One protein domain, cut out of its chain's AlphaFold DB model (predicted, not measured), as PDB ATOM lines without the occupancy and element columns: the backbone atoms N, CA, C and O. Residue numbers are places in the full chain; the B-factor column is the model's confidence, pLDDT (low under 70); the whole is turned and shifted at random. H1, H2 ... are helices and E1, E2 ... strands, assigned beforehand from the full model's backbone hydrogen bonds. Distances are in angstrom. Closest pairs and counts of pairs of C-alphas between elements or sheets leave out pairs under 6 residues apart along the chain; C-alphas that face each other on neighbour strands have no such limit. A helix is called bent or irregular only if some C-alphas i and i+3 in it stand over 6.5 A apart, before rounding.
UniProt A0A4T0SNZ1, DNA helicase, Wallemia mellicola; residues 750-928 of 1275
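AT A GLANCE: This is residues 750 to 928 of the 1275 residues of the protein "DNA helicase" of Wallemia mellicola (UniProt A0A4T0SNZ1). Two groups of crossed helices meet in the middle through H3 and H6: H2, H3, H4 and H5 make one group, with the long H5 packed on H2, H3 and H4, while H1, H6, H8 and H9 stand in a row in the other. A small sheet of two parallel strands, E1 and E2, lies beyond H8 at the far end of this second group, and H7 makes a corner with H6. The printed part has 179 residues, with nine named helices and two named strands in the order H1 H2 H3 H4 H5 H6 H7 E1 H8 E2 H9, and its class is mostly helix. It is compact, with a radius of gyration of the C-alphas of 17.7 A, and spans 52 by 40 by 29 A.

HOW THE PARTS SIT: H1, residues 750 to 759, touches H6, residues 850 to 863, at a steep tilt of 45 degrees, the same way; their closest C-alphas, of Ile 753 and Gly 857, are 5.9 A apart. H2, residues 773 to 784, touches residues 794 to 798 alone of H3, residues 794 to 806; at 70.3 degrees they are only just about perpendicular, and the closest C-alphas, of Ser 781 and Ala 794, are 5.0 A apart. H5, residues 823 to 844, touches H2 at a steep tilt of 65 degrees, opposite ways, with the closest C-alphas, of Val 780 and Tyr 838, 6.2 A apart. H3 touches H5 with residues 797 to 801 alone, about perpendicular at 83 degrees, and the closest C-alphas, of Ile 801 and Tyr 835, are 6.3 A apart. H4, residues 811 to 816, forms a helical hairpin with H5, at a shallow tilt of 25 degrees, opposite ways; the closest C-alphas, of Pro 811 and Gln 832, are 5.4 A apart. H3 and H6 are the hubs, touching four helices each, and they touch each other at a shallow tilt of 27 degrees, with the C-alphas of Lys 805 and Asp 851 closest at 6.2 A. H7, residues 865 to 868, and H6 touch only at the corner, and only just, with 3 pairs of C-alphas within 8 A; Phe 861 and Ala 867 are closest, their C-alphas 6.3 A apart. H8, residues 884 to 893, touches H6 at a tilt of 36 degrees, only just steep, the same way, with the C-alphas of Cys 858 and Leu 889 closest at 5.2 A. E1, residues 873 to 876, H8 and E2, residues 899 to 903, make a strand-helix-strand unit, two parallel neighbour strands with a helix between them in the chain, and its crossover is right-handed. N 876 and O 900 are within hydrogen-bond range at 2.9 A, and N 902 and O 876 at 2.8 A. H9, residues 919 to 926, is near E2, and is close to but not clearly touching H8. Every O i to N i+4 pair is within hydrogen-bond range in H2, H3, H4 and H8, against 4 of 6 in H1, 17 of 18 in H5, 9 of 10 in H6 and 3 of 4 in H9; H7 is too short for such a pair.

IN THESE COORDINATES: H1 begins at C-alpha 750, at (186.686, 177.608, 176.355), and is irregular, with C-alphas 755 and 758 7.1 A apart. H5, the longest helix, runs 32.4 A from C-alpha 823 at (169.581, 211.314, 165.396). H6 is 20.4 A long, H3 18.1 A, H2 16.0 A and E2 12.8 A. H9 ends at C-alpha 926, at (161.949, 175.865, 174.222).

THE WHOLE: The C-alphas of Glu 788 and Gln 872, the two farthest apart, are 52.6 A apart. The printed part has no cut. The links from H1 to H2 and from E2 to H9 are long, with 13 and 15 residues. Mean pLDDT of the printed part is 83.6, and residues 818 to 827 and 895 to 897 are under 70.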
ATOM      1  N   LEU A 750     185.352 177.420 176.926       71.75
ATOM      2  CA  LEU A 750     186.686 177.608 176.355       71.75
ATOM      3  C   LEU A 750     187.363 176.294 175.945       71.75
ATOM      4  O   LEU A 750     188.064 176.237 174.935       71.75
ATOM      5  N   ARG A 751     187.095 175.220 176.695       75.38
ATOM      6  CA  ARG A 751     187.587 173.876 176.385       75.38
ATOM      7  C   ARG A 751     187.056 173.380 175.041       75.38
ATOM      8  O   ARG A 751     187.824 172.866 174.238       75.38
ATOM      9  N   TYR A 752     185.765 173.573 174.770       78.69
ATOM     10  CA  TYR A 752     185.166 173.166 173.497       78.69
ATOM     11  C   TYR A 752     185.739 173.957 172.325       78.69
ATOM     12  O   TYR A 752     186.014 173.385 171.276       78.69
ATOM     13  N   ILE A 753     186.007 175.245 172.526       81.44
ATOM     14  CA  ILE A 753     186.636 176.101 171.519       81.44
ATOM     15  C   ILE A 753     188.067 175.628 171.214       81.44
ATOM     16  O   ILE A 753     188.435 175.503 170.049       81.44
ATOM     17  N   ARG A 754     188.860 175.263 172.232       80.12
ATOM     18  CA  ARG A 754     190.214 174.706 172.037       80.12
ATOM     19  C   ARG A 754     190.214 173.336 171.348       80.12
ATOM     20  O   ARG A 754     191.032 173.116 170.460       80.12
ATOM     21  N   LEU A 755     189.298 172.441 171.722       77.12
ATOM     22  CA  LEU A 755     189.230 171.081 171.172       77.12
ATOM     23  C   LEU A 755     188.655 171.045 169.752       77.12
ATOM     24  O   LEU A 755     189.217 170.400 168.864       77.12
ATOM     25  N   TYR A 756     187.540 171.744 169.538       84.12
ATOM     26  CA  TYR A 756     186.737 171.631 168.324       84.12
ATOM     27  C   TYR A 756     186.895 172.806 167.361       84.12
ATOM     28  O   TYR A 756     186.524 172.682 166.197       84.12
ATOM     29  N   GLY A 757     187.514 173.912 167.781       85.06
ATOM     30  CA  GLY A 757     187.717 175.085 166.929       85.06
ATOM     31  C   GLY A 757     188.521 174.811 165.655       85.06
ATOM     32  O   GLY A 757     188.276 175.426 164.621       85.06
ATOM     33  N   LYS A 758     189.432 173.830 165.690       85.94
ATOM     34  CA  LYS A 758     190.190 173.366 164.513       85.94
ATOM     35  C   LYS A 758     189.323 172.692 163.439       85.94
ATOM     36  O   LYS A 758     189.782 172.528 162.315       85.94
ATOM     37  N   HIS A 759     188.108 172.276 163.793       88.69
ATOM     38  CA  HIS A 759     187.151 171.615 162.902       88.69
ATOM     39  C   HIS A 759     186.090 172.575 162.340       88.69
ATOM     40  O   HIS A 759     185.213 172.140 161.602       88.69
ATOM     41  N   MET A 760     186.154 173.859 162.698       90.62
ATOM     42  CA  MET A 760     185.267 174.897 162.169       90.62
ATOM     43  C   MET A 760     185.640 175.291 160.736       90.62
ATOM     44  O   MET A 760     186.749 175.016 160.276       90.62
ATOM     45  N   ASP A 761     184.734 176.002 160.060       86.44
ATOM     46  CA  ASP A 761     184.980 176.631 158.761       86.44
ATOM     47  C   ASP A 761     184.723 178.160 158.817       86.44
ATOM     48  O   ASP A 761     183.595 178.602 159.103       86.44
ATOM     49  N   PRO A 762     185.759 179.003 158.610       87.75
ATOM     50  CA  PRO A 762     187.183 178.642 158.615       87.75
ATOM     51  C   PRO A 762     187.647 178.122 159.991       87.75
ATOM     52  O   PRO A 762     187.075 178.528 161.012       87.75
ATOM     53  N   PRO A 763     188.703 177.282 160.037       87.31
ATOM     54  CA  PRO A 763     189.223 176.728 161.280       87.31
ATOM     55  C   PRO A 763     189.850 177.824 162.134       87.31
ATOM     56  O   PRO A 763     190.540 178.718 161.637       87.31
ATOM     57  N   MET A 764     189.628 177.740 163.440       85.81
ATOM     58  CA  MET A 764     190.217 178.684 164.375       85.81
ATOM     59  C   MET A 764     191.720 178.384 164.558       85.81
ATOM     60  O   MET A 764     192.091 177.212 164.696       85.81
ATOM     61  N   PRO A 765     192.598 179.408 164.580       83.69
ATOM     62  CA  PRO A 765     194.032 179.217 164.813       83.69
ATOM     63  C   PRO A 765     194.324 178.485 166.136       83.69
ATOM     64  O   PRO A 765     193.539 178.558 167.073       83.69
ATOM     65  N   LYS A 766     195.455 177.777 166.264       76.12
ATOM     66  CA  LYS A 766     195.800 177.082 167.529       76.12
ATOM     67  C   LYS A 766     196.289 178.056 168.621       76.12
ATOM     68  O   LYS A 766     196.120 177.793 169.809       76.12
ATOM     69  N   ASP A 767     196.853 179.188 168.216       79.62
ATOM     70  CA  ASP A 767     197.642 180.140 169.009       79.62
ATOM     71  C   ASP A 767     196.880 181.412 169.434       79.62
ATOM     72  O   ASP A 767     197.495 182.379 169.879       79.62
ATOM     73  N   TRP A 768     195.544 181.447 169.334       86.25
ATOM     74  CA  TRP A 768     194.792 182.635 169.757       86.25
ATOM     75  C   TRP A 768     194.878 182.870 171.270       86.25
ATOM     76  O   TRP A 768     195.000 181.932 172.067       86.25
ATOM     77  N   SER A 769     194.781 184.137 171.673       83.62
ATOM     78  CA  SER A 769     194.845 184.576 173.077       83.62
ATOM     79  C   SER A 769     193.611 185.363 173.508       83.62
ATOM     80  O   SER A 769     192.892 185.911 172.675       83.62
ATOM     81  N   ILE A 770     193.381 185.432 174.817       84.50
ATOM     82  CA  ILE A 770     192.313 186.241 175.414       84.50
ATOM     83  C   ILE A 770     192.887 187.615 175.751       84.50
ATOM     84  O   ILE A 770     193.992 187.691 176.290       84.50
ATOM     85  N   ILE A 771     192.147 188.680 175.449       86.19
ATOM     86  CA  ILE A 771     192.481 190.026 175.926       86.19
ATOM     87  C   ILE A 771     191.596 190.422 177.105       86.19
ATOM     88  O   ILE A 771     190.413 190.078 177.160       86.19
ATOM     89  N   ASP A 772     192.164 191.174 178.045       82.00
ATOM     90  CA  ASP A 772     191.413 191.669 179.194       82.00
ATOM     91  C   ASP A 772     190.612 192.948 178.872       82.00
ATOM     92  O   ASP A 772     190.677 193.523 177.781       82.00
ATOM     93  N   ALA A 773     189.822 193.421 179.839       81.06
ATOM     94  CA  ALA A 773     188.996 194.614 179.662       81.06
ATOM     95  C   ALA A 773     189.820 195.901 179.424       81.06
ATOM     96  O   ALA A 773     189.325 196.832 178.776       81.06
ATOM     97  N   GLY A 774     191.038 195.982 179.963       83.12
ATOM     98  CA  GLY A 774     191.965 197.095 179.758       83.12
ATOM     99  C   GLY A 774     192.548 197.084 178.347       83.12
ATOM    100  O   GLY A 774     192.452 198.090 177.646       83.12
ATOM    101  N   ASP A 775     193.031 195.932 177.889       85.50
ATOM    102  CA  ASP A 775     193.533 195.747 176.525       85.50
ATOM    103  C   ASP A 775     192.425 195.991 175.488       85.50
ATOM    104  O   ASP A 775     192.632 196.689 174.492       85.50
ATOM    105  N   ALA A 776     191.204 195.507 175.750       88.06
ATOM    106  CA  ALA A 776     190.037 195.781 174.914       88.06
ATOM    107  C   ALA A 776     189.736 197.286 174.832       88.06
ATOM    108  O   ALA A 776     189.486 197.814 173.748       88.06
ATOM    109  N   LYS A 777     189.809 198.005 175.960       87.88
ATOM    110  CA  LYS A 777     189.643 199.465 175.995       87.88
ATOM    111  C   LYS A 777     190.723 200.173 175.179       87.88
ATOM    112  O   LYS A 777     190.404 201.114 174.452       87.88
ATOM    113  N   ASP A 778     191.974 199.740 175.281       85.75
ATOM    114  CA  ASP A 778     193.086 200.337 174.544       85.75
ATOM    115  C   ASP A 778     192.962 200.106 173.035       85.75
ATOM    116  O   ASP A 778     193.199 201.031 172.251       85.75
ATOM    117  N   LEU A 779     192.509 198.924 172.614       87.62
ATOM    118  CA  LEU A 779     192.196 198.636 171.214       87.62
ATOM    119  C   LEU A 779     191.024 199.483 170.704       87.62
ATOM    120  O   LEU A 779     191.149 200.130 169.663       87.62
ATOM    121  N   VAL A 780     189.920 199.570 171.453       89.56
ATOM    122  CA  VAL A 780     188.789 200.450 171.104       89.56
ATOM    123  C   VAL A 780     189.240 201.912 171.043       89.56
ATOM    124  O   VAL A 780     188.858 202.641 170.133       89.56
ATOM    125  N   SER A 781     190.115 202.350 171.951       87.44
ATOM    126  CA  SER A 781     190.699 203.696 171.943       87.44
ATOM    127  C   SER A 781     191.517 203.965 170.677       87.44
ATOM    128  O   SER A 781     191.427 205.058 170.116       87.44
ATOM    129  N   GLN A 782     192.276 202.985 170.177       83.69
ATOM    130  CA  GLN A 782     192.997 203.105 168.902       83.69
ATOM    131  C   GLN A 782     192.042 203.275 167.718       83.69
ATOM    132  O   GLN A 782     192.285 204.136 166.875       83.69
ATOM    133  N   VAL A 783     190.938 202.525 167.692       86.06
ATOM    134  CA  VAL A 783     189.902 202.656 166.656       86.06
ATOM    135  C   VAL A 783     189.206 204.020 166.747       86.06
ATOM    136  O   VAL A 783     189.070 204.716 165.743       86.06
ATOM    137  N   CYS A 784     188.845 204.465 167.955       85.31
ATOM    138  CA  CYS A 784     188.192 205.757 168.179       85.31
ATOM    139  C   CYS A 784     189.078 206.963 167.828       85.31
ATOM    140  O   CYS A 784     188.545 208.023 167.520       85.31
ATOM    141  N   LYS A 785     190.416 206.844 167.854       79.50
ATOM    142  CA  LYS A 785     191.335 207.945 167.491       79.50
ATOM    143  C   LYS A 785     191.201 208.397 166.033       79.50
ATOM    144  O   LYS A 785     191.586 209.526 165.740       79.50
ATOM    145  N   ALA A 786     190.685 207.543 165.149       70.44
ATOM    146  CA  ALA A 786     190.472 207.876 163.743       70.44
ATOM    147  C   ALA A 786     189.303 208.860 163.515       70.44
ATOM    148  O   ALA A 786     189.268 209.512 162.475       70.44
ATOM    149  N   ASP A 787     188.381 209.007 164.478       75.31
ATOM    150  CA  ASP A 787     187.257 209.955 164.428       75.31
ATOM    151  C   ASP A 787     187.335 210.936 165.607       75.31
ATOM    152  O   ASP A 787     187.198 210.573 166.777       75.31
ATOM    153  N   GLU A 788     187.516 212.220 165.298       71.75
ATOM    154  CA  GLU A 788     187.673 213.288 166.288       71.75
ATOM    155  C   GLU A 788     186.488 213.391 167.268       71.75
ATOM    156  O   GLU A 788     186.684 213.737 168.434       71.75
ATOM    157  N   LYS A 789     185.273 213.008 166.845       74.69
ATOM    158  CA  LYS A 789     184.064 213.042 167.690       74.69
ATOM    159  C   LYS A 789     183.974 211.882 168.683       74.69
ATOM    160  O   LYS A 789     183.173 211.957 169.609       74.69
ATOM    161  N   LEU A 790     184.748 210.815 168.488       76.06
ATOM    162  CA  LEU A 790     184.747 209.616 169.340       76.06
ATOM    163  C   LEU A 790     185.946 209.576 170.300       76.06
ATOM    164  O   LEU A 790     186.071 208.674 171.137       76.06
ATOM    165  N   LYS A 791     186.828 210.574 170.216       75.88
ATOM    166  CA  LYS A 791     188.001 210.706 171.073       75.88
ATOM    167  C   LYS A 791     187.582 210.828 172.542       75.88
ATOM    168  O   LYS A 791     186.806 211.699 172.914       75.88
ATOM    169  N   GLY A 792     188.113 209.944 173.388       77.94
ATOM    170  CA  GLY A 792     187.780 209.895 174.819       77.94
ATOM    171  C   GLY A 792     186.504 209.117 175.165       77.94
ATOM    172  O   GLY A 792     186.220 208.947 176.344       77.94
ATOM    173  N   MET A 793     185.772 208.578 174.179       83.25
ATOM    174  CA  MET A 793     184.548 207.786 174.402       83.25
ATOM    175  C   MET A 793     184.788 206.264 174.384       83.25
ATOM    176  O   MET A 793     183.842 205.490 174.257       83.25
ATOM    177  N   ALA A 794     186.040 205.810 174.510       84.75
ATOM    178  CA  ALA A 794     186.404 204.396 174.379       84.75
ATOM    179  C   ALA A 794     185.669 203.480 175.376       84.75
ATOM    180  O   ALA A 794     185.201 202.416 174.983       84.75
ATOM    181  N   ASP A 795     185.506 203.911 176.634       83.44
ATOM    182  CA  ASP A 795     184.758 203.146 177.646       83.44
ATOM    183  C   ASP A 795     183.286 202.974 177.260       83.44
ATOM    184  O   ASP A 795     182.733 201.882 177.369       83.44
ATOM    185  N   TYR A 796     182.661 204.047 176.762       86.44
ATOM    186  CA  TYR A 796     181.280 204.013 176.291       86.44
ATOM    187  C   TYR A 796     181.131 203.055 175.105       86.44
ATOM    188  O   TYR A 796     180.296 202.154 175.158       86.44
ATOM    189  N   CYS A 797     181.972 203.195 174.073       88.12
ATOM    190  CA  CYS A 797     181.927 202.335 172.891       88.12
ATOM    191  C   CYS A 797     182.148 200.861 173.251       88.12
ATOM    192  O   CYS A 797     181.372 200.016 172.820       88.12
ATOM    193  N   ARG A 798     183.151 200.550 174.086       90.38
ATOM    194  CA  ARG A 798     183.434 199.180 174.538       90.38
ATOM    195  C   ARG A 798     182.238 198.572 175.274       90.38
ATOM    196  O   ARG A 798     181.846 197.451 174.971       90.38
ATOM    197  N   ASN A 799     181.637 199.310 176.209       86.75
ATOM    198  CA  ASN A 799     180.485 198.818 176.969       86.75
ATOM    199  C   ASN A 799     179.263 198.578 176.064       86.75
ATOM    200  O   ASN A 799     178.543 197.605 176.258       86.75
ATOM    201  N   GLN A 800     179.040 199.434 175.060       88.75
ATOM    202  CA  GLN A 800     177.969 199.216 174.086       88.75
ATOM    203  C   GLN A 800     178.249 198.007 173.185       88.75
ATOM    204  O   GLN A 800     177.350 197.204 172.972       88.75
ATOM    205  N   ILE A 801     179.484 197.842 172.695       91.50
ATOM    206  CA  ILE A 801     179.891 196.665 171.907       91.50
ATOM    207  C   ILE A 801     179.631 195.381 172.698       91.50
ATOM    208  O   ILE A 801     178.990 194.474 172.181       91.50
ATOM    209  N   SER A 802     180.052 195.335 173.965       90.06
ATOM    210  CA  SER A 802     179.812 194.194 174.856       90.06
ATOM    211  C   SER A 802     178.316 193.893 175.032       90.06
ATOM    212  O   SER A 802     177.888 192.739 174.970       90.06
ATOM    213  N   TRP A 803     177.484 194.934 175.156       88.50
ATOM    214  CA  TRP A 803     176.028 194.791 175.221       88.50
ATOM    215  C   TRP A 803     175.430 194.209 173.929       88.50
ATOM    216  O   TRP A 803     174.586 193.316 174.001       88.50
ATOM    217  N   TYR A 804     175.879 194.663 172.753       91.19
ATOM    218  CA  TYR A 804     175.439 194.113 171.463       91.19
ATOM    219  C   TYR A 804     175.895 192.661 171.280       91.19
ATOM    220  O   TYR A 804     175.069 191.808 170.950       91.19
ATOM    221  N   LYS A 805     177.161 192.351 171.597       92.25
ATOM    222  CA  LYS A 805     177.683 190.978 171.594       92.25
ATOM    223  C   LYS A 805     176.870 190.064 172.507       92.25
ATOM    224  O   LYS A 805     176.463 189.000 172.066       92.25
ATOM    225  N   SER A 806     176.533 190.504 173.722       87.75
ATOM    226  CA  SER A 806     175.702 189.750 174.683       87.75
ATOM    227  C   SER A 806     174.286 189.434 174.179       87.75
ATOM    228  O   SER A 806     173.625 188.528 174.695       87.75
ATOM    229  N   LYS A 807     173.819 190.168 173.162       87.94
ATOM    230  CA  LYS A 807     172.544 189.952 172.464       87.94
ATOM    231  C   LYS A 807     172.691 189.270 171.106       87.94
ATOM    232  O   LYS A 807     171.690 189.116 170.414       87.94
ATOM    233  N   ARG A 808     173.909 188.856 170.745       89.94
ATOM    234  CA  ARG A 808     174.258 188.292 169.438       89.94
ATOM    235  C   ARG A 808     173.918 189.224 168.270       89.94
ATOM    236  O   ARG A 808     173.495 188.763 167.223       89.94
ATOM    237  N   ILE A 809     174.081 190.529 168.475       90.06
ATOM    238  CA  ILE A 809     173.941 191.533 167.419       90.06
ATOM    239  C   ILE A 809     175.337 191.779 166.854       90.06
ATOM    240  O   ILE A 809     176.235 192.231 167.578       90.06
ATOM    241  N   ASP A 810     175.532 191.457 165.581       89.44
ATOM    242  CA  ASP A 810     176.795 191.671 164.886       89.44
ATOM    243  C   ASP A 810     176.869 193.076 164.234       89.44
ATOM    244  O   ASP A 810     175.924 193.873 164.321       89.44
ATOM    245  N   PRO A 811     178.022 193.479 163.666       89.38
ATOM    246  CA  PRO A 811     178.141 194.784 163.022       89.38
ATOM    247  C   PRO A 811     177.237 194.978 161.795       89.38
ATOM    248  O   PRO A 811     176.961 196.127 161.456       89.38
ATOM    249  N   ASP A 812     176.817 193.916 161.110       87.06
ATOM    250  CA  ASP A 812     175.912 194.006 159.964       87.06
ATOM    251  C   ASP A 812     174.456 194.144 160.452       87.06
ATOM    252  O   ASP A 812     173.771 195.071 160.027       87.06
ATOM    253  N   ASP A 813     174.037 193.391 161.477       86.31
ATOM    254  CA  ASP A 813     172.741 193.575 162.157       86.31
ATOM    255  C   ASP A 813     172.576 195.010 162.682       86.31
ATOM    256  O   ASP A 813     171.522 195.646 162.572       86.31
ATOM    257  N   LEU A 814     173.639 195.555 163.287       84.94
ATOM    258  CA  LEU A 814     173.630 196.919 163.805       84.94
ATOM    259  C   LEU A 814     173.555 197.957 162.676       84.94
ATOM    260  O   LEU A 814     173.020 199.047 162.903       84.94
ATOM    261  N   ARG A 815     174.081 197.635 161.486       83.81
ATOM    262  CA  ARG A 815     173.963 198.475 160.288       83.81
ATOM    263  C   ARG A 815     172.503 198.540 159.856       83.81
ATOM    264  O   ARG A 815     171.985 199.650 159.756       83.81
ATOM    265  N   ASP A 816     171.835 197.398 159.746       81.19
ATOM    266  CA  ASP A 816     170.420 197.307 159.367       81.19
ATOM    267  C   ASP A 816     169.519 198.055 160.370       81.19
ATOM    268  O   ASP A 816     168.625 198.815 159.998       81.19
ATOM    269  N   MET A 817     169.810 197.949 161.673       77.19
ATOM    270  CA  MET A 817     169.110 198.713 162.720       77.19
ATOM    271  C   MET A 817     169.387 200.228 162.692       77.19
ATOM    272  O   MET A 817     168.671 200.993 163.352       77.19
ATOM    273  N   ALA A 818     170.454 200.671 162.022       67.62
ATOM    274  CA  ALA A 818     170.874 202.069 161.944       67.62
ATOM    275  C   ALA A 818     170.320 202.811 160.715       67.62
ATOM    276  O   ALA A 818     170.375 204.042 160.707       67.62
ATOM    277  N   GLU A 819     169.746 202.109 159.729       62.41
ATOM    278  CA  GLU A 819     169.154 202.699 158.512       62.41
ATOM    279  C   GLU A 819     167.878 203.527 158.776       62.41
ATOM    280  O   GLU A 819     167.371 204.216 157.893       62.41
ATOM    281  N   VAL A 820     167.374 203.537 160.014       58.47
ATOM    282  CA  VAL A 820     166.261 204.396 160.442       58.47
ATOM    283  C   VAL A 820     166.749 205.847 160.615       58.47
ATOM    284  O   VAL A 820     167.477 206.144 161.569       58.47
ATOM    285  N   GLU A 821     166.323 206.768 159.733       52.81
ATOM    286  CA  GLU A 821     166.695 208.202 159.726       52.81
ATOM    287  C   GLU A 821     166.248 208.961 160.996       52.81
ATOM    288  O   GLU A 821     165.273 209.707 161.028       52.81
ATOM    289  N   THR A 822     167.004 208.795 162.077       60.09
ATOM    290  CA  THR A 822     166.857 209.526 163.342       60.09
ATOM    291  C   THR A 822     168.236 209.944 163.858       60.09
ATOM    292  O   THR A 822     169.254 209.329 163.529       60.09
ATOM    293  N   ASP A 823     168.314 210.961 164.723       56.38
ATOM    294  CA  ASP A 823     169.581 211.314 165.396       56.38
ATOM    295  C   ASP A 823     170.129 210.162 166.261       56.38
ATOM    296  O   ASP A 823     171.335 210.063 166.505       56.38
ATOM    297  N   PHE A 824     169.248 209.243 166.665       55.12
ATOM    298  CA  PHE A 824     169.597 207.981 167.307       55.12
ATOM    299  C   PHE A 824     170.251 206.991 166.318       55.12
ATOM    300  O   PHE A 824     171.262 206.370 166.656       55.12
ATOM    301  N   GLY A 825     169.758 206.911 165.076       60.91
ATOM    302  CA  GLY A 825     170.342 206.123 163.978       60.91
ATOM    303  C   GLY A 825     171.758 206.569 163.591       60.91
ATOM    304  O   GLY A 825     172.659 205.739 163.460       60.91
ATOM    305  N   LYS A 826     172.029 207.884 163.558       62.53
ATOM    306  CA  LYS A 826     173.384 208.425 163.296       62.53
ATOM    307  C   LYS A 826     174.417 208.011 164.353       62.53
ATOM    308  O   LYS A 826     175.577 207.763 164.019       62.53
ATOM    309  N   LYS A 827     174.020 207.935 165.631       66.62
ATOM    310  CA  LYS A 827     174.890 207.445 166.719       66.62
ATOM    311  C   LYS A 827     175.163 205.943 166.588       66.62
ATOM    312  O   LYS A 827     176.306 205.530 166.781       66.62
ATOM    313  N   LYS A 828     174.154 205.150 166.208       71.50
ATOM    314  CA  LYS A 828     174.305 203.707 165.949       71.50
ATOM    315  C   LYS A 828     175.218 203.416 164.758       71.50
ATOM    316  O   LYS A 828     176.094 202.572 164.887       71.50
ATOM    317  N   SER A 829     175.103 204.168 163.662       75.50
ATOM    318  CA  SER A 829     175.970 204.017 162.479       75.50
ATOM    319  C   SER A 829     177.458 204.239 162.801       75.50
ATOM    320  O   SER A 829     178.315 203.460 162.397       75.50
ATOM    321  N   LYS A 830     177.790 205.249 163.618       81.00
ATOM    322  CA  LYS A 830     179.178 205.452 164.075       81.00
ATOM    323  C   LYS A 830     179.678 204.319 164.963       81.00
ATOM    324  O   LYS A 830     180.819 203.888 164.826       81.00
ATOM    325  N   LEU A 831     178.837 203.853 165.882       85.31
ATOM    326  CA  LEU A 831     179.185 202.748 166.766       85.31
ATOM    327  C   LEU A 831     179.369 201.434 165.991       85.31
ATOM    328  O   LEU A 831     180.279 200.678 166.313       85.31
ATOM    329  N   GLN A 832     178.571 201.208 164.945       89.44
ATOM    330  CA  GLN A 832     178.709 200.087 164.017       89.44
ATOM    331  C   GLN A 832     180.093 200.062 163.364       89.44
ATOM    332  O   GLN A 832     180.765 199.035 163.418       89.44
ATOM    333  N   LEU A 833     180.567 201.196 162.840       86.56
ATOM    334  CA  LEU A 833     181.906 201.289 162.247       86.56
ATOM    335  C   LEU A 833     183.012 200.993 163.266       86.56
ATOM    336  O   LEU A 833     183.967 200.281 162.955       86.56
ATOM    337  N   VAL A 834     182.890 201.512 164.495       89.94
ATOM    338  CA  VAL A 834     183.847 201.215 165.576       89.94
ATOM    339  C   VAL A 834     183.841 199.726 165.905       89.94
ATOM    340  O   VAL A 834     184.908 199.133 166.041       89.94
ATOM    341  N   TYR A 835     182.657 199.121 166.008       92.62
ATOM    342  CA  TYR A 835     182.502 197.701 166.298       92.62
ATOM    343  C   TYR A 835     183.125 196.831 165.196       92.62
ATOM    344  O   TYR A 835     183.926 195.945 165.489       92.62
ATOM    345  N   GLU A 836     182.855 197.135 163.927       92.94
ATOM    346  CA  GLU A 836     183.415 196.413 162.782       92.94
ATOM    347  C   GLU A 836     184.952 196.483 162.750       92.94
ATOM    348  O   GLU A 836     185.630 195.467 162.580       92.94
ATOM    349  N   GLN A 837     185.521 197.674 162.954       90.38
ATOM    350  CA  GLN A 837     186.974 197.863 162.979       90.38
ATOM    351  C   GLN A 837     187.624 197.201 164.197       90.38
ATOM    352  O   GLN A 837     188.710 196.632 164.080       90.38
ATOM    353  N   TYR A 838     186.954 197.225 165.349       92.38
ATOM    354  CA  TYR A 838     187.401 196.523 166.548       92.38
ATOM    355  C   TYR A 838     187.467 195.005 166.320       92.38
ATOM    356  O   TYR A 838     188.524 194.414 166.543       92.38
ATOM    357  N   GLN A 839     186.413 194.391 165.762       92.81
ATOM    358  CA  GLN A 839     186.420 192.958 165.430       92.81
ATOM    359  C   GLN A 839     187.479 192.610 164.373       92.81
ATOM    360  O   GLN A 839     188.157 191.589 164.492       92.81
ATOM    361  N   LYS A 840     187.681 193.455 163.349       90.69
ATOM    362  CA  LYS A 840     188.765 193.267 162.365       90.69
ATOM    363  C   LYS A 840     190.139 193.311 163.030       90.69
ATOM    364  O   LYS A 840     190.998 192.488 162.710       90.69
ATOM    365  N   LYS A 841     190.346 194.236 163.973       89.00
ATOM    366  CA  LYS A 841     191.610 194.352 164.701       89.00
ATOM    367  C   LYS A 841     191.865 193.117 165.558       89.00
ATOM    368  O   LYS A 841     192.955 192.563 165.449       89.00
ATOM    369  N   LEU A 842     190.870 192.655 166.320       90.75
ATOM    370  CA  LEU A 842     190.934 191.420 167.114       90.75
ATOM    371  C   LEU A 842     191.335 190.204 166.272       90.75
ATOM    372  O   LEU A 842     192.311 189.525 166.598       90.75
ATOM    373  N   LYS A 843     190.672 190.003 165.126       89.19
ATOM    374  CA  LYS A 843     191.017 188.938 164.171       89.19
ATOM    375  C   LYS A 843     192.455 189.066 163.658       89.19
ATOM    376  O   LYS A 843     193.166 188.071 163.603       89.19
ATOM    377  N   SER A 844     192.916 190.280 163.338       86.44
ATOM    378  CA  SER A 844     194.284 190.500 162.832       86.44
ATOM    379  C   SER A 844     195.389 190.199 163.854       86.44
ATOM    380  O   SER A 844     196.497 189.849 163.461       86.44
ATOM    381  N   ILE A 845     195.096 190.327 165.154       87.81
ATOM    382  CA  ILE A 845     196.044 190.037 166.245       87.81
ATOM    383  C   ILE A 845     195.850 188.634 166.841       87.81
ATOM    384  O   ILE A 845     196.513 188.288 167.818       87.81
ATOM    385  N   ASN A 846     194.958 187.829 166.250       88.50
ATOM    386  CA  ASN A 846     194.601 186.492 166.715       88.50
ATOM    387  C   ASN A 846     194.137 186.484 168.187       88.50
ATOM    388  O   ASN A 846     194.610 185.696 169.008       88.50
ATOM    389  N   CYS A 847     193.253 187.418 168.548       89.81
ATOM    390  CA  CYS A 847     192.728 187.539 169.906       89.81
ATOM    391  C   CYS A 847     191.205 187.506 169.943       89.81
ATOM    392  O   CYS A 847     190.547 187.964 169.011       89.81
ATOM    393  N   LEU A 848     190.676 187.030 171.069       89.88
ATOM    394  CA  LEU A 848     189.261 187.078 171.426       89.88
ATOM    395  C   LEU A 848     189.100 187.886 172.717       89.88
ATOM    396  O   LEU A 848     189.938 187.787 173.619       89.88
ATOM    397  N   ASP A 849     188.037 188.679 172.821       89.44
ATOM    398  CA  ASP A 849     187.605 189.212 174.116       89.44
ATOM    399  C   ASP A 849     186.656 188.231 174.836       89.44
ATOM    400  O   ASP A 849     186.332 187.155 174.329       89.44
ATOM    401  N   PHE A 850     186.231 188.573 176.055       83.94
ATOM    402  CA  PHE A 850     185.367 187.695 176.855       83.94
ATOM    403  C   PHE A 850     184.006 187.410 176.210       83.94
ATOM    404  O   PHE A 850     183.460 186.326 176.410       83.94
ATOM    405  N   ASP A 851     183.461 188.361 175.454       88.31
ATOM    406  CA  ASP A 851     182.168 188.194 174.799       88.31
ATOM    407  C   ASP A 851     182.313 187.320 173.540       88.31
ATOM    408  O   ASP A 851     181.471 186.457 173.283       88.31
ATOM    409  N   ASP A 852     183.422 187.463 172.804       89.75
ATOM    410  CA  ASP A 852     183.753 186.627 171.646       89.75
ATOM    411  C   ASP A 852     183.920 185.152 172.021       89.75
ATOM    412  O   ASP A 852     183.545 184.285 171.239       89.75
ATOM    413  N   ILE A 853     184.417 184.839 173.223       87.81
ATOM    414  CA  ILE A 853     184.491 183.449 173.705       87.81
ATOM    415  C   ILE A 853     183.104 182.792 173.686       87.81
ATOM    416  O   ILE A 853     182.969 181.637 173.292       87.81
ATOM    417  N   LEU A 854     182.056 183.507 174.098       88.06
ATOM    418  CA  LEU A 854     180.701 182.955 174.105       88.06
ATOM    419  C   LEU A 854     180.139 182.822 172.683       88.06
ATOM    420  O   LEU A 854     179.478 181.828 172.373       88.06
ATOM    421  N   LEU A 855     180.431 183.795 171.817       90.50
ATOM    422  CA  LEU A 855     180.004 183.793 170.416       90.50
ATOM    423  C   LEU A 855     180.680 182.676 169.609       90.50
ATOM    424  O   LEU A 855     179.994 181.906 168.938       90.50
ATOM    425  N   GLU A 856     182.001 182.529 169.716       89.50
ATOM    426  CA  GLU A 856     182.741 181.435 169.079       89.50
ATOM    427  C   GLU A 856     182.350 180.084 169.688       89.50
ATOM    428  O   GLU A 856     182.238 179.099 168.966       89.50
ATOM    429  N   GLY A 857     182.034 180.035 170.987       89.12
ATOM    430  CA  GLY A 857     181.430 178.861 171.615       89.12
ATOM    431  C   GLY A 857     180.132 178.433 170.926       89.12
ATOM    432  O   GLY A 857     179.984 177.262 170.581       89.12
ATOM    433  N   CYS A 858     179.218 179.373 170.654       90.06
ATOM    434  CA  CYS A 858     177.994 179.079 169.899       90.06
ATOM    435  C   CYS A 858     178.332 178.554 168.500       90.06
ATOM    436  O   CYS A 858     177.814 177.520 168.079       90.06
ATOM    437  N   ARG A 859     179.259 179.226 167.812       90.69
ATOM    438  CA  ARG A 859     179.664 178.876 166.450       90.69
ATOM    439  C   ARG A 859     180.293 177.480 166.365       90.69
ATOM    440  O   ARG A 859     180.036 176.768 165.397       90.69
ATOM    441  N   VAL A 860     181.055 177.054 167.377       90.38
ATOM    442  CA  VAL A 860     181.583 175.681 167.484       90.38
ATOM    443  C   VAL A 860     180.445 174.667 167.484       90.38
ATOM    444  O   VAL A 860     180.466 173.739 166.682       90.38
ATOM    445  N   PHE A 861     179.438 174.828 168.344       88.69
ATOM    446  CA  PHE A 861     178.339 173.859 168.436       88.69
ATOM    447  C   PHE A 861     177.384 173.900 167.236       88.69
ATOM    448  O   PHE A 861     176.739 172.894 166.940       88.69
ATOM    449  N   GLU A 862     177.314 175.028 166.527       89.94
ATOM    450  CA  GLU A 862     176.572 175.161 165.269       89.94
ATOM    451  C   GLU A 862     177.283 174.469 164.096       89.94
ATOM    452  O   GLU A 862     176.637 173.771 163.316       89.94
ATOM    453  N   GLN A 863     178.604 174.637 163.972       91.94
ATOM    454  CA  GLN A 863     179.385 174.112 162.842       91.94
ATOM    455  C   GLN A 863     179.938 172.702 163.068       91.94
ATOM    456  O   GLN A 863     180.207 171.987 162.104       91.94
ATOM    457  N   VAL A 864     180.098 172.282 164.326       90.12
ATOM    458  CA  VAL A 864     180.680 170.990 164.715       90.12
ATOM    459  C   VAL A 864     179.662 170.203 165.556       90.12
ATOM    460  O   VAL A 864     179.822 170.076 166.771       90.12
ATOM    461  N   PRO A 865     178.592 169.640 164.951       84.06
ATOM    462  CA  PRO A 865     177.484 169.048 165.705       84.06
ATOM    463  C   PRO A 865     177.876 167.869 166.599       84.06
ATOM    464  O   PRO A 865     177.219 167.633 167.605       84.06
ATOM    465  N   TYR A 866     178.946 167.140 166.269       86.06
ATOM    466  CA  TYR A 866     179.425 166.029 167.095       86.06
ATOM    467  C   TYR A 866     180.135 166.490 168.377       86.06
ATOM    468  O   TYR A 866     180.328 165.678 169.281       86.06
ATOM    469  N   ALA A 867     180.488 167.778 168.505       82.56
ATOM    470  CA  ALA A 867     181.129 168.325 169.704       82.56
ATOM    471  C   ALA A 867     180.265 168.155 170.964       82.56
ATOM    472  O   ALA A 867     180.787 168.064 172.071       82.56
ATOM    473  N   LYS A 868     178.942 168.074 170.800       83.19
ATOM    474  CA  LYS A 868     177.974 167.887 171.885       83.19
ATOM    475  C   LYS A 868     177.580 166.420 172.135       83.19
ATOM    476  O   LYS A 868     176.818 166.163 173.059       83.19
ATOM    477  N   ASN A 869     178.119 165.445 171.388       83.31
ATOM    478  CA  ASN A 869     177.846 164.005 171.592       83.31
ATOM    479  C   ASN A 869     178.213 163.513 172.996       83.31
ATOM    480  O   ASN A 869     177.568 162.612 173.527       83.31
ATOM    481  N   ASN A 870     179.214 164.143 173.608       76.38
ATOM    482  CA  ASN A 870     179.686 163.815 174.949       76.38
ATOM    483  C   ASN A 870     178.965 164.635 176.032       76.38
ATOM    484  O   ASN A 870     179.477 164.765 177.134       76.38
ATOM    485  N   ILE A 871     177.807 165.236 175.733       83.38
ATOM    486  CA  ILE A 871     177.001 166.004 176.689       83.38
ATOM    487  C   ILE A 871     175.651 165.304 176.835       83.38
ATOM    488  O   ILE A 871     174.775 165.447 175.985       83.38
ATOM    489  N   GLN A 872     175.480 164.536 177.914       82.62
ATOM    490  CA  GLN A 872     174.216 163.849 178.211       82.62
ATOM    491  C   GLN A 872     173.299 164.682 179.104       82.62
ATOM    492  O   GLN A 872     172.086 164.661 178.913       82.62
ATOM    493  N   VAL A 873     173.869 165.409 180.071       85.19
ATOM    494  CA  VAL A 873     173.117 166.243 181.018       85.19
ATOM    495  C   VAL A 873     173.833 167.570 181.231       85.19
ATOM    496  O   VAL A 873     175.043 167.602 181.465       85.19
ATOM    497  N   MET A 874     173.067 168.661 181.194       88.31
ATOM    498  CA  MET A 874     173.553 170.004 181.504       88.31
ATOM    499  C   MET A 874     172.841 170.572 182.733       88.31
ATOM    500  O   MET A 874     171.610 170.560 182.809       88.31
ATOM    501  N   LEU A 875     173.616 171.088 183.686       89.56
ATOM    502  CA  LEU A 875     173.131 171.785 184.870       89.56
ATOM    503  C   LEU A 875     173.619 173.233 184.856       89.56
ATOM    504  O   LEU A 875     174.811 173.475 184.669       89.56
ATOM    505  N   VAL A 876     172.719 174.189 185.073       89.00
ATOM    506  CA  VAL A 876     173.056 175.621 185.078       89.00
ATOM    507  C   VAL A 876     172.587 176.262 186.379       89.00
ATOM    508  O   VAL A 876     171.393 176.268 186.668       89.00
ATOM    509  N   ASP A 877     173.528 176.793 187.158       88.19
ATOM    510  CA  ASP A 877     173.272 177.566 188.379       88.19
ATOM    511  C   ASP A 877     173.161 179.072 188.078       88.19
ATOM    512  O   ASP A 877     173.692 179.557 187.078       88.19
ATOM    513  N   GLU A 878     172.490 179.811 188.961       85.75
ATOM    514  CA  GLU A 878     172.194 181.251 188.843       85.75
ATOM    515  C   GLU A 878     171.602 181.659 187.480       85.75
ATOM    516  O   GLU A 878     171.949 182.682 186.884       85.75
ATOM    517  N   PHE A 879     170.663 180.855 186.978       89.75
ATOM    518  CA  PHE A 879     170.100 181.007 185.637       89.75
ATOM    519  C   PHE A 879     169.401 182.359 185.393       89.75
ATOM    520  O   PHE A 879     169.331 182.824 184.254       89.75
ATOM    521  N   GLN A 880     168.918 183.027 186.447       85.50
ATOM    522  CA  GLN A 880     168.303 184.359 186.361       85.50
ATOM    523  C   GLN A 880     169.257 185.460 185.873       85.50
ATOM    524  O   GLN A 880     168.802 186.526 185.460       85.50
ATOM    525  N   ASP A 881     170.566 185.228 185.984       86.19
ATOM    526  CA  ASP A 881     171.619 186.189 185.658       86.19
ATOM    527  C   ASP A 881     172.220 185.917 184.258       86.19
ATOM    528  O   ASP A 881     173.243 186.496 183.889       86.19
ATOM    529  N   THR A 882     171.590 185.044 183.461       88.62
ATOM    530  CA  THR A 882     172.049 184.692 182.108       88.62
ATOM    531  C   THR A 882     171.626 185.720 181.060       88.62
ATOM    532  O   THR A 882     170.498 186.214 181.073       88.62
ATOM    533  N   ASN A 883     172.516 186.027 180.112       89.62
ATOM    534  CA  ASN A 883     172.196 186.836 178.930       89.62
ATOM    535  C   ASN A 883     171.698 185.972 177.751       89.62
ATOM    536  O   ASN A 883     171.627 184.743 177.834       89.62
ATOM    537  N   THR A 884     171.332 186.614 176.640       89.88
ATOM    538  CA  THR A 884     170.780 185.930 175.456       89.88
ATOM    539  C   THR A 884     171.775 184.961 174.811       89.88
ATOM    540  O   THR A 884     171.391 183.844 174.467       89.88
ATOM    541  N   VAL A 885     173.052 185.332 174.683       90.00
ATOM    542  CA  VAL A 885     174.073 184.431 174.113       90.00
ATOM    543  C   VAL A 885     174.326 183.223 175.012       90.00
ATOM    544  O   VAL A 885     174.420 182.108 174.515       90.00
ATOM    545  N   GLN A 886     174.395 183.406 176.330       90.12
ATOM    546  CA  GLN A 886     174.573 182.304 177.283       90.12
ATOM    547  C   GLN A 886     173.405 181.316 177.230       90.12
ATOM    548  O   GLN A 886     173.623 180.105 177.233       90.12
ATOM    549  N   TYR A 887     172.175 181.829 177.127       91.00
ATOM    550  CA  TYR A 887     170.991 181.002 176.910       91.00
ATOM    551  C   TYR A 887     171.100 180.200 175.607       91.00
ATOM    552  O   TYR A 887     170.929 178.983 175.616       91.00
ATOM    553  N   GLN A 888     171.448 180.853 174.496       89.19
ATOM    554  CA  GLN A 888     171.617 180.178 173.206       89.19
ATOM    555  C   GLN A 888     172.717 179.116 173.246       89.19
ATOM    556  O   GLN A 888     172.505 177.999 172.780       89.19
ATOM    557  N   LEU A 889     173.861 179.421 173.855       88.75
ATOM    558  CA  LEU A 889     174.957 178.475 174.018       88.75
ATOM    559  C   LEU A 889     174.507 177.226 174.779       88.75
ATOM    560  O   LEU A 889     174.747 176.113 174.320       88.75
ATOM    561  N   MET A 890     173.775 177.399 175.882       89.50
ATOM    562  CA  MET A 890     173.163 176.287 176.614       89.50
ATOM    563  C   MET A 890     172.226 175.465 175.715       89.50
ATOM    564  O   MET A 890     172.316 174.237 175.702       89.50
ATOM    565  N   THR A 891     171.360 176.116 174.927       88.31
ATOM    566  CA  THR A 891     170.461 175.396 174.005       88.31
ATOM    567  C   THR A 891     171.209 174.618 172.921       88.31
ATOM    568  O   THR A 891     170.805 173.511 172.575       88.31
ATOM    569  N   LEU A 892     172.323 175.155 172.416       87.69
ATOM    570  CA  LEU A 892     173.159 174.501 171.408       87.69
ATOM    571  C   LEU A 892     173.935 173.314 171.991       87.69
ATOM    572  O   LEU A 892     174.079 172.292 171.320       87.69
ATOM    573  N   MET A 893     174.401 173.433 173.237       85.56
ATOM    574  CA  MET A 893     175.151 172.396 173.951       85.56
ATOM    575  C   MET A 893     174.299 171.190 174.351       85.56
ATOM    576  O   MET A 893     174.807 170.069 174.386       85.56
ATOM    577  N   ALA A 894     173.017 171.385 174.650       81.06
ATOM    578  CA  ALA A 894     172.124 170.310 175.068       81.06
ATOM    579  C   ALA A 894     171.786 169.371 173.885       81.06
ATOM    580  O   ALA A 894     170.777 169.553 173.205       81.06
ATOM    581  N   HIS A 895     172.616 168.354 173.601       62.00
ATOM    582  CA  HIS A 895     172.411 167.500 172.416       62.00
ATOM    583  C   HIS A 895     171.204 166.553 172.491       62.00
ATOM    584  O   HIS A 895     170.774 166.045 171.459       62.00
ATOM    585  N   THR A 896     170.611 166.326 173.656       59.28
ATOM    586  CA  THR A 896     169.568 165.297 173.831       59.28
ATOM    587  C   THR A 896     168.355 165.773 174.629       59.28
ATOM    588  O   THR A 896     167.513 164.959 174.991       59.28
ATOM    589  N   GLY A 897     168.207 167.088 174.838       63.38
ATOM    590  CA  GLY A 897     166.938 167.674 175.290       63.38
ATOM    591  C   GLY A 897     166.715 167.765 176.804       63.38
ATOM    592  O   GLY A 897     165.580 168.005 177.213       63.38
ATOM    593  N   TYR A 898     167.761 167.632 177.632       80.19
ATOM    594  CA  TYR A 898     167.623 167.670 179.095       80.19
ATOM    595  C   TYR A 898     168.548 168.690 179.751       80.19
ATOM    596  O   TYR A 898     169.772 168.540 179.774       80.19
ATOM    597  N   VAL A 899     167.936 169.729 180.312       88.56
ATOM    598  CA  VAL A 899     168.631 170.774 181.063       88.56
ATOM    599  C   VAL A 899     168.003 170.891 182.445       88.56
ATOM    600  O   VAL A 899     166.790 171.021 182.576       88.56
ATOM    601  N   SER A 900     168.836 170.867 183.484       90.31
ATOM    602  CA  SER A 900     168.437 171.226 184.846       90.31
ATOM    603  C   SER A 900     168.921 172.641 185.157       90.31
ATOM    604  O   SER A 900     170.116 172.858 185.348       90.31
ATOM    605  N   ILE A 901     168.016 173.613 185.221       91.25
ATOM    606  CA  ILE A 901     168.357 174.985 185.613       91.25
ATOM    607  C   ILE A 901     168.001 175.236 187.075       91.25
ATOM    608  O   ILE A 901     166.993 174.736 187.581       91.25
ATOM    609  N   VAL A 902     168.807 176.051 187.744       88.81
ATOM    610  CA  VAL A 902     168.550 176.546 189.093       88.81
ATOM    611  C   VAL A 902     168.668 178.053 189.078       88.81
ATOM    612  O   VAL A 902     169.635 178.610 188.563       88.81
ATOM    613  N   GLY A 903     167.670 178.727 189.630       85.75
ATOM    614  CA  GLY A 903     167.693 180.176 189.686       85.75
ATOM    615  C   GLY A 903     166.624 180.764 190.583       85.75
ATOM    616  O   GLY A 903     165.674 180.100 191.002       85.75
ATOM    617  N   ASP A 904     166.799 182.045 190.869       84.69
ATOM    618  CA  ASP A 904     165.846 182.855 191.609       84.69
ATOM    619  C   ASP A 904     165.526 184.126 190.806       84.69
ATOM    620  O   ASP A 904     166.392 184.992 190.718       84.69
ATOM    621  N   PRO A 905     164.310 184.301 190.256       80.69
ATOM    622  CA  PRO A 905     163.954 185.536 189.551       80.69
ATOM    623  C   PRO A 905     164.114 186.794 190.420       80.69
ATOM    624  O   PRO A 905     164.431 187.856 189.893       80.69
ATOM    625  N   ASP A 906     163.977 186.672 191.743       78.19
ATOM    626  CA  ASP A 906     164.123 187.784 192.683       78.19
ATOM    627  C   ASP A 906     165.590 188.120 193.017       78.19
ATOM    628  O   ASP A 906     165.843 189.005 193.833       78.19
ATOM    629  N   GLN A 907     166.559 187.376 192.471       77.00
ATOM    630  CA  GLN A 907     168.001 187.623 192.638       77.00
ATOM    631  C   GLN A 907     168.662 188.109 191.342       77.00
ATOM    632  O   GLN A 907     169.891 188.156 191.265       77.00
ATOM    633  N   SER A 908     167.874 188.460 190.322       81.88
ATOM    634  CA  SER A 908     168.408 188.987 189.067       81.88
ATOM    635  C   SER A 908     168.822 190.447 189.245       81.88
ATOM    636  O   SER A 908     167.985 191.346 189.287       81.88
ATOM    637  N   ILE A 909     170.126 190.675 189.403       77.31
ATOM    638  CA  ILE A 909     170.710 192.008 189.666       77.31
ATOM    639  C   ILE A 909     171.775 192.401 188.630       77.31
ATOM    640  O   ILE A 909     172.476 193.403 188.784       77.31
ATOM    641  N   TYR A 910     171.947 191.588 187.583       75.50
ATOM    642  CA  TYR A 910     172.919 191.811 186.510       75.50
ATOM    643  C   TYR A 910     172.285 192.308 185.201       75.50
ATOM    644  O   TYR A 910     172.879 192.138 184.135       75.50
ATOM    645  N   GLY A 911     171.129 192.980 185.245       77.56
ATOM    646  CA  GLY A 911     170.511 193.569 184.047       77.56
ATOM    647  C   GLY A 911     171.432 194.563 183.323       77.56
ATOM    648  O   GLY A 911     171.521 194.565 182.094       77.56
ATOM    649  N   TRP A 912     172.267 195.301 184.063       73.00
ATOM    650  CA  TRP A 912     173.326 196.154 183.500       73.00
ATOM    651  C   TRP A 912     174.424 195.390 182.724       73.00
ATOM    652  O   TRP A 912     175.147 196.004 181.940       73.00
ATOM    653  N   ARG A 913     174.537 194.063 182.895       72.69
ATOM    654  CA  ARG A 913     175.360 193.142 182.076       72.69
ATOM    655  C   ARG A 913     174.542 192.403 181.008       72.69
ATOM    656  O   ARG A 913     174.976 191.366 180.516       72.69
ATOM    657  N   ALA A 914     173.367 192.927 180.659       82.38
ATOM    658  CA  ALA A 914     172.423 192.332 179.715       82.38
ATOM    659  C   ALA A 914     171.858 190.962 180.144       82.38
ATOM    660  O   ALA A 914     171.472 190.173 179.281       82.38
ATOM    661  N   ALA A 915     171.788 190.674 181.450       84.69
ATOM    662  CA  ALA A 915     171.032 189.521 181.939       84.69
ATOM    663  C   ALA A 915     169.539 189.680 181.601       84.69
ATOM    664  O   ALA A 915     168.980 190.769 181.735       84.69
ATOM    665  N   GLU A 916     168.890 188.599 181.165       85.31
ATOM    666  CA  GLU A 916     167.486 188.607 180.755       85.31
ATOM    667  C   GLU A 916     166.668 187.617 181.596       85.31
ATOM    668  O   GLU A 916     166.637 186.420 181.318       85.31
ATOM    669  N   ILE A 917     165.905 188.128 182.572       83.56
ATOM    670  CA  ILE A 917     164.985 187.324 183.411       83.56
ATOM    671  C   ILE A 917     163.999 186.516 182.550       83.56
ATOM    672  O   ILE A 917     163.609 185.401 182.905       83.56
ATOM    673  N   GLY A 918     163.637 187.046 181.375       85.94
ATOM    674  CA  GLY A 918     162.803 186.363 180.386       85.94
ATOM    675  C   GLY A 918     163.333 184.989 179.958       85.94
ATOM    676  O   GLY A 918     162.535 184.153 179.534       85.94
ATOM    677  N   ASN A 919     164.629 184.701 180.131       89.44
ATOM    678  CA  ASN A 919     165.217 183.387 179.860       89.44
ATOM    679  C   ASN A 919     164.572 182.265 180.687       89.44
ATOM    680  O   ASN A 919     164.374 181.173 180.159       89.44
ATOM    681  N   LEU A 920     164.140 182.532 181.930       87.50
ATOM    682  CA  LEU A 920     163.388 181.565 182.748       87.50
ATOM    683  C   LEU A 920     162.083 181.130 182.069       87.50
ATOM    684  O   LEU A 920     161.691 179.971 182.165       87.50
ATOM    685  N   SER A 921     161.419 182.059 181.377       86.25
ATOM    686  CA  SER A 921     160.193 181.775 180.623       86.25
ATOM    687  C   SER A 921     160.492 181.145 179.260       86.25
ATOM    688  O   SER A 921     159.764 180.254 178.828       86.25
ATOM    689  N   ARG A 922     161.574 181.571 178.587       89.25
ATOM    690  CA  ARG A 922     162.025 180.964 177.320       89.25
ATOM    691  C   ARG A 922     162.375 179.492 177.505       89.25
ATOM    692  O   ARG A 922     161.966 178.689 176.677       89.25
ATOM    693  N   MET A 923     163.018 179.129 178.616       87.44
ATOM    694  CA  MET A 923     163.381 177.743 178.913       87.44
ATOM    695  C   MET A 923     162.157 176.817 178.926       87.44
ATOM    696  O   MET A 923     162.162 175.812 178.224       87.44
ATOM    697  N   LYS A 924     161.061 177.210 179.592       85.44
ATOM    698  CA  LYS A 924     159.795 176.449 179.579       85.44
ATOM    699  C   LYS A 924     159.199 176.282 178.181       85.44
ATOM    700  O   LYS A 924     158.532 175.290 177.900       85.44
ATOM    701  N   ARG A 925     159.375 177.288 177.322       86.62
ATOM    702  CA  ARG A 925     158.848 177.285 175.952       86.62
ATOM    703  C   ARG A 925     159.686 176.400 175.029       86.62
ATOM    704  O   ARG A 925     159.121 175.681 174.207       86.62
ATOM    705  N   ASP A 926     161.006 176.490 175.147       88.00
ATOM    706  CA  ASP A 926     161.949 175.865 174.222       88.00
ATOM    707  C   ASP A 926     162.243 174.401 174.626       88.00
ATOM    708  O   ASP A 926     162.401 173.551 173.750       88.00
ATOM    709  N   PHE A 927     162.203 174.071 175.925       87.25
ATOM    710  CA  PHE A 927     162.275 172.705 176.460       87.25
ATOM    711  C   PHE A 927     160.891 172.249 176.940       87.25
ATOM    712  O   PHE A 927     160.511 172.431 178.101       87.25
ATOM    713  N   LYS A 928     160.120 171.664 176.018       76.62
ATOM    714  CA  LYS A 928     158.801 171.079 176.314       76.62
ATOM    715  C   LYS A 928     158.948 169.975 177.373       76.62
ATOM    716  O   LYS A 928     159.980 169.317 177.426       76.62
TER     717      LYS A 928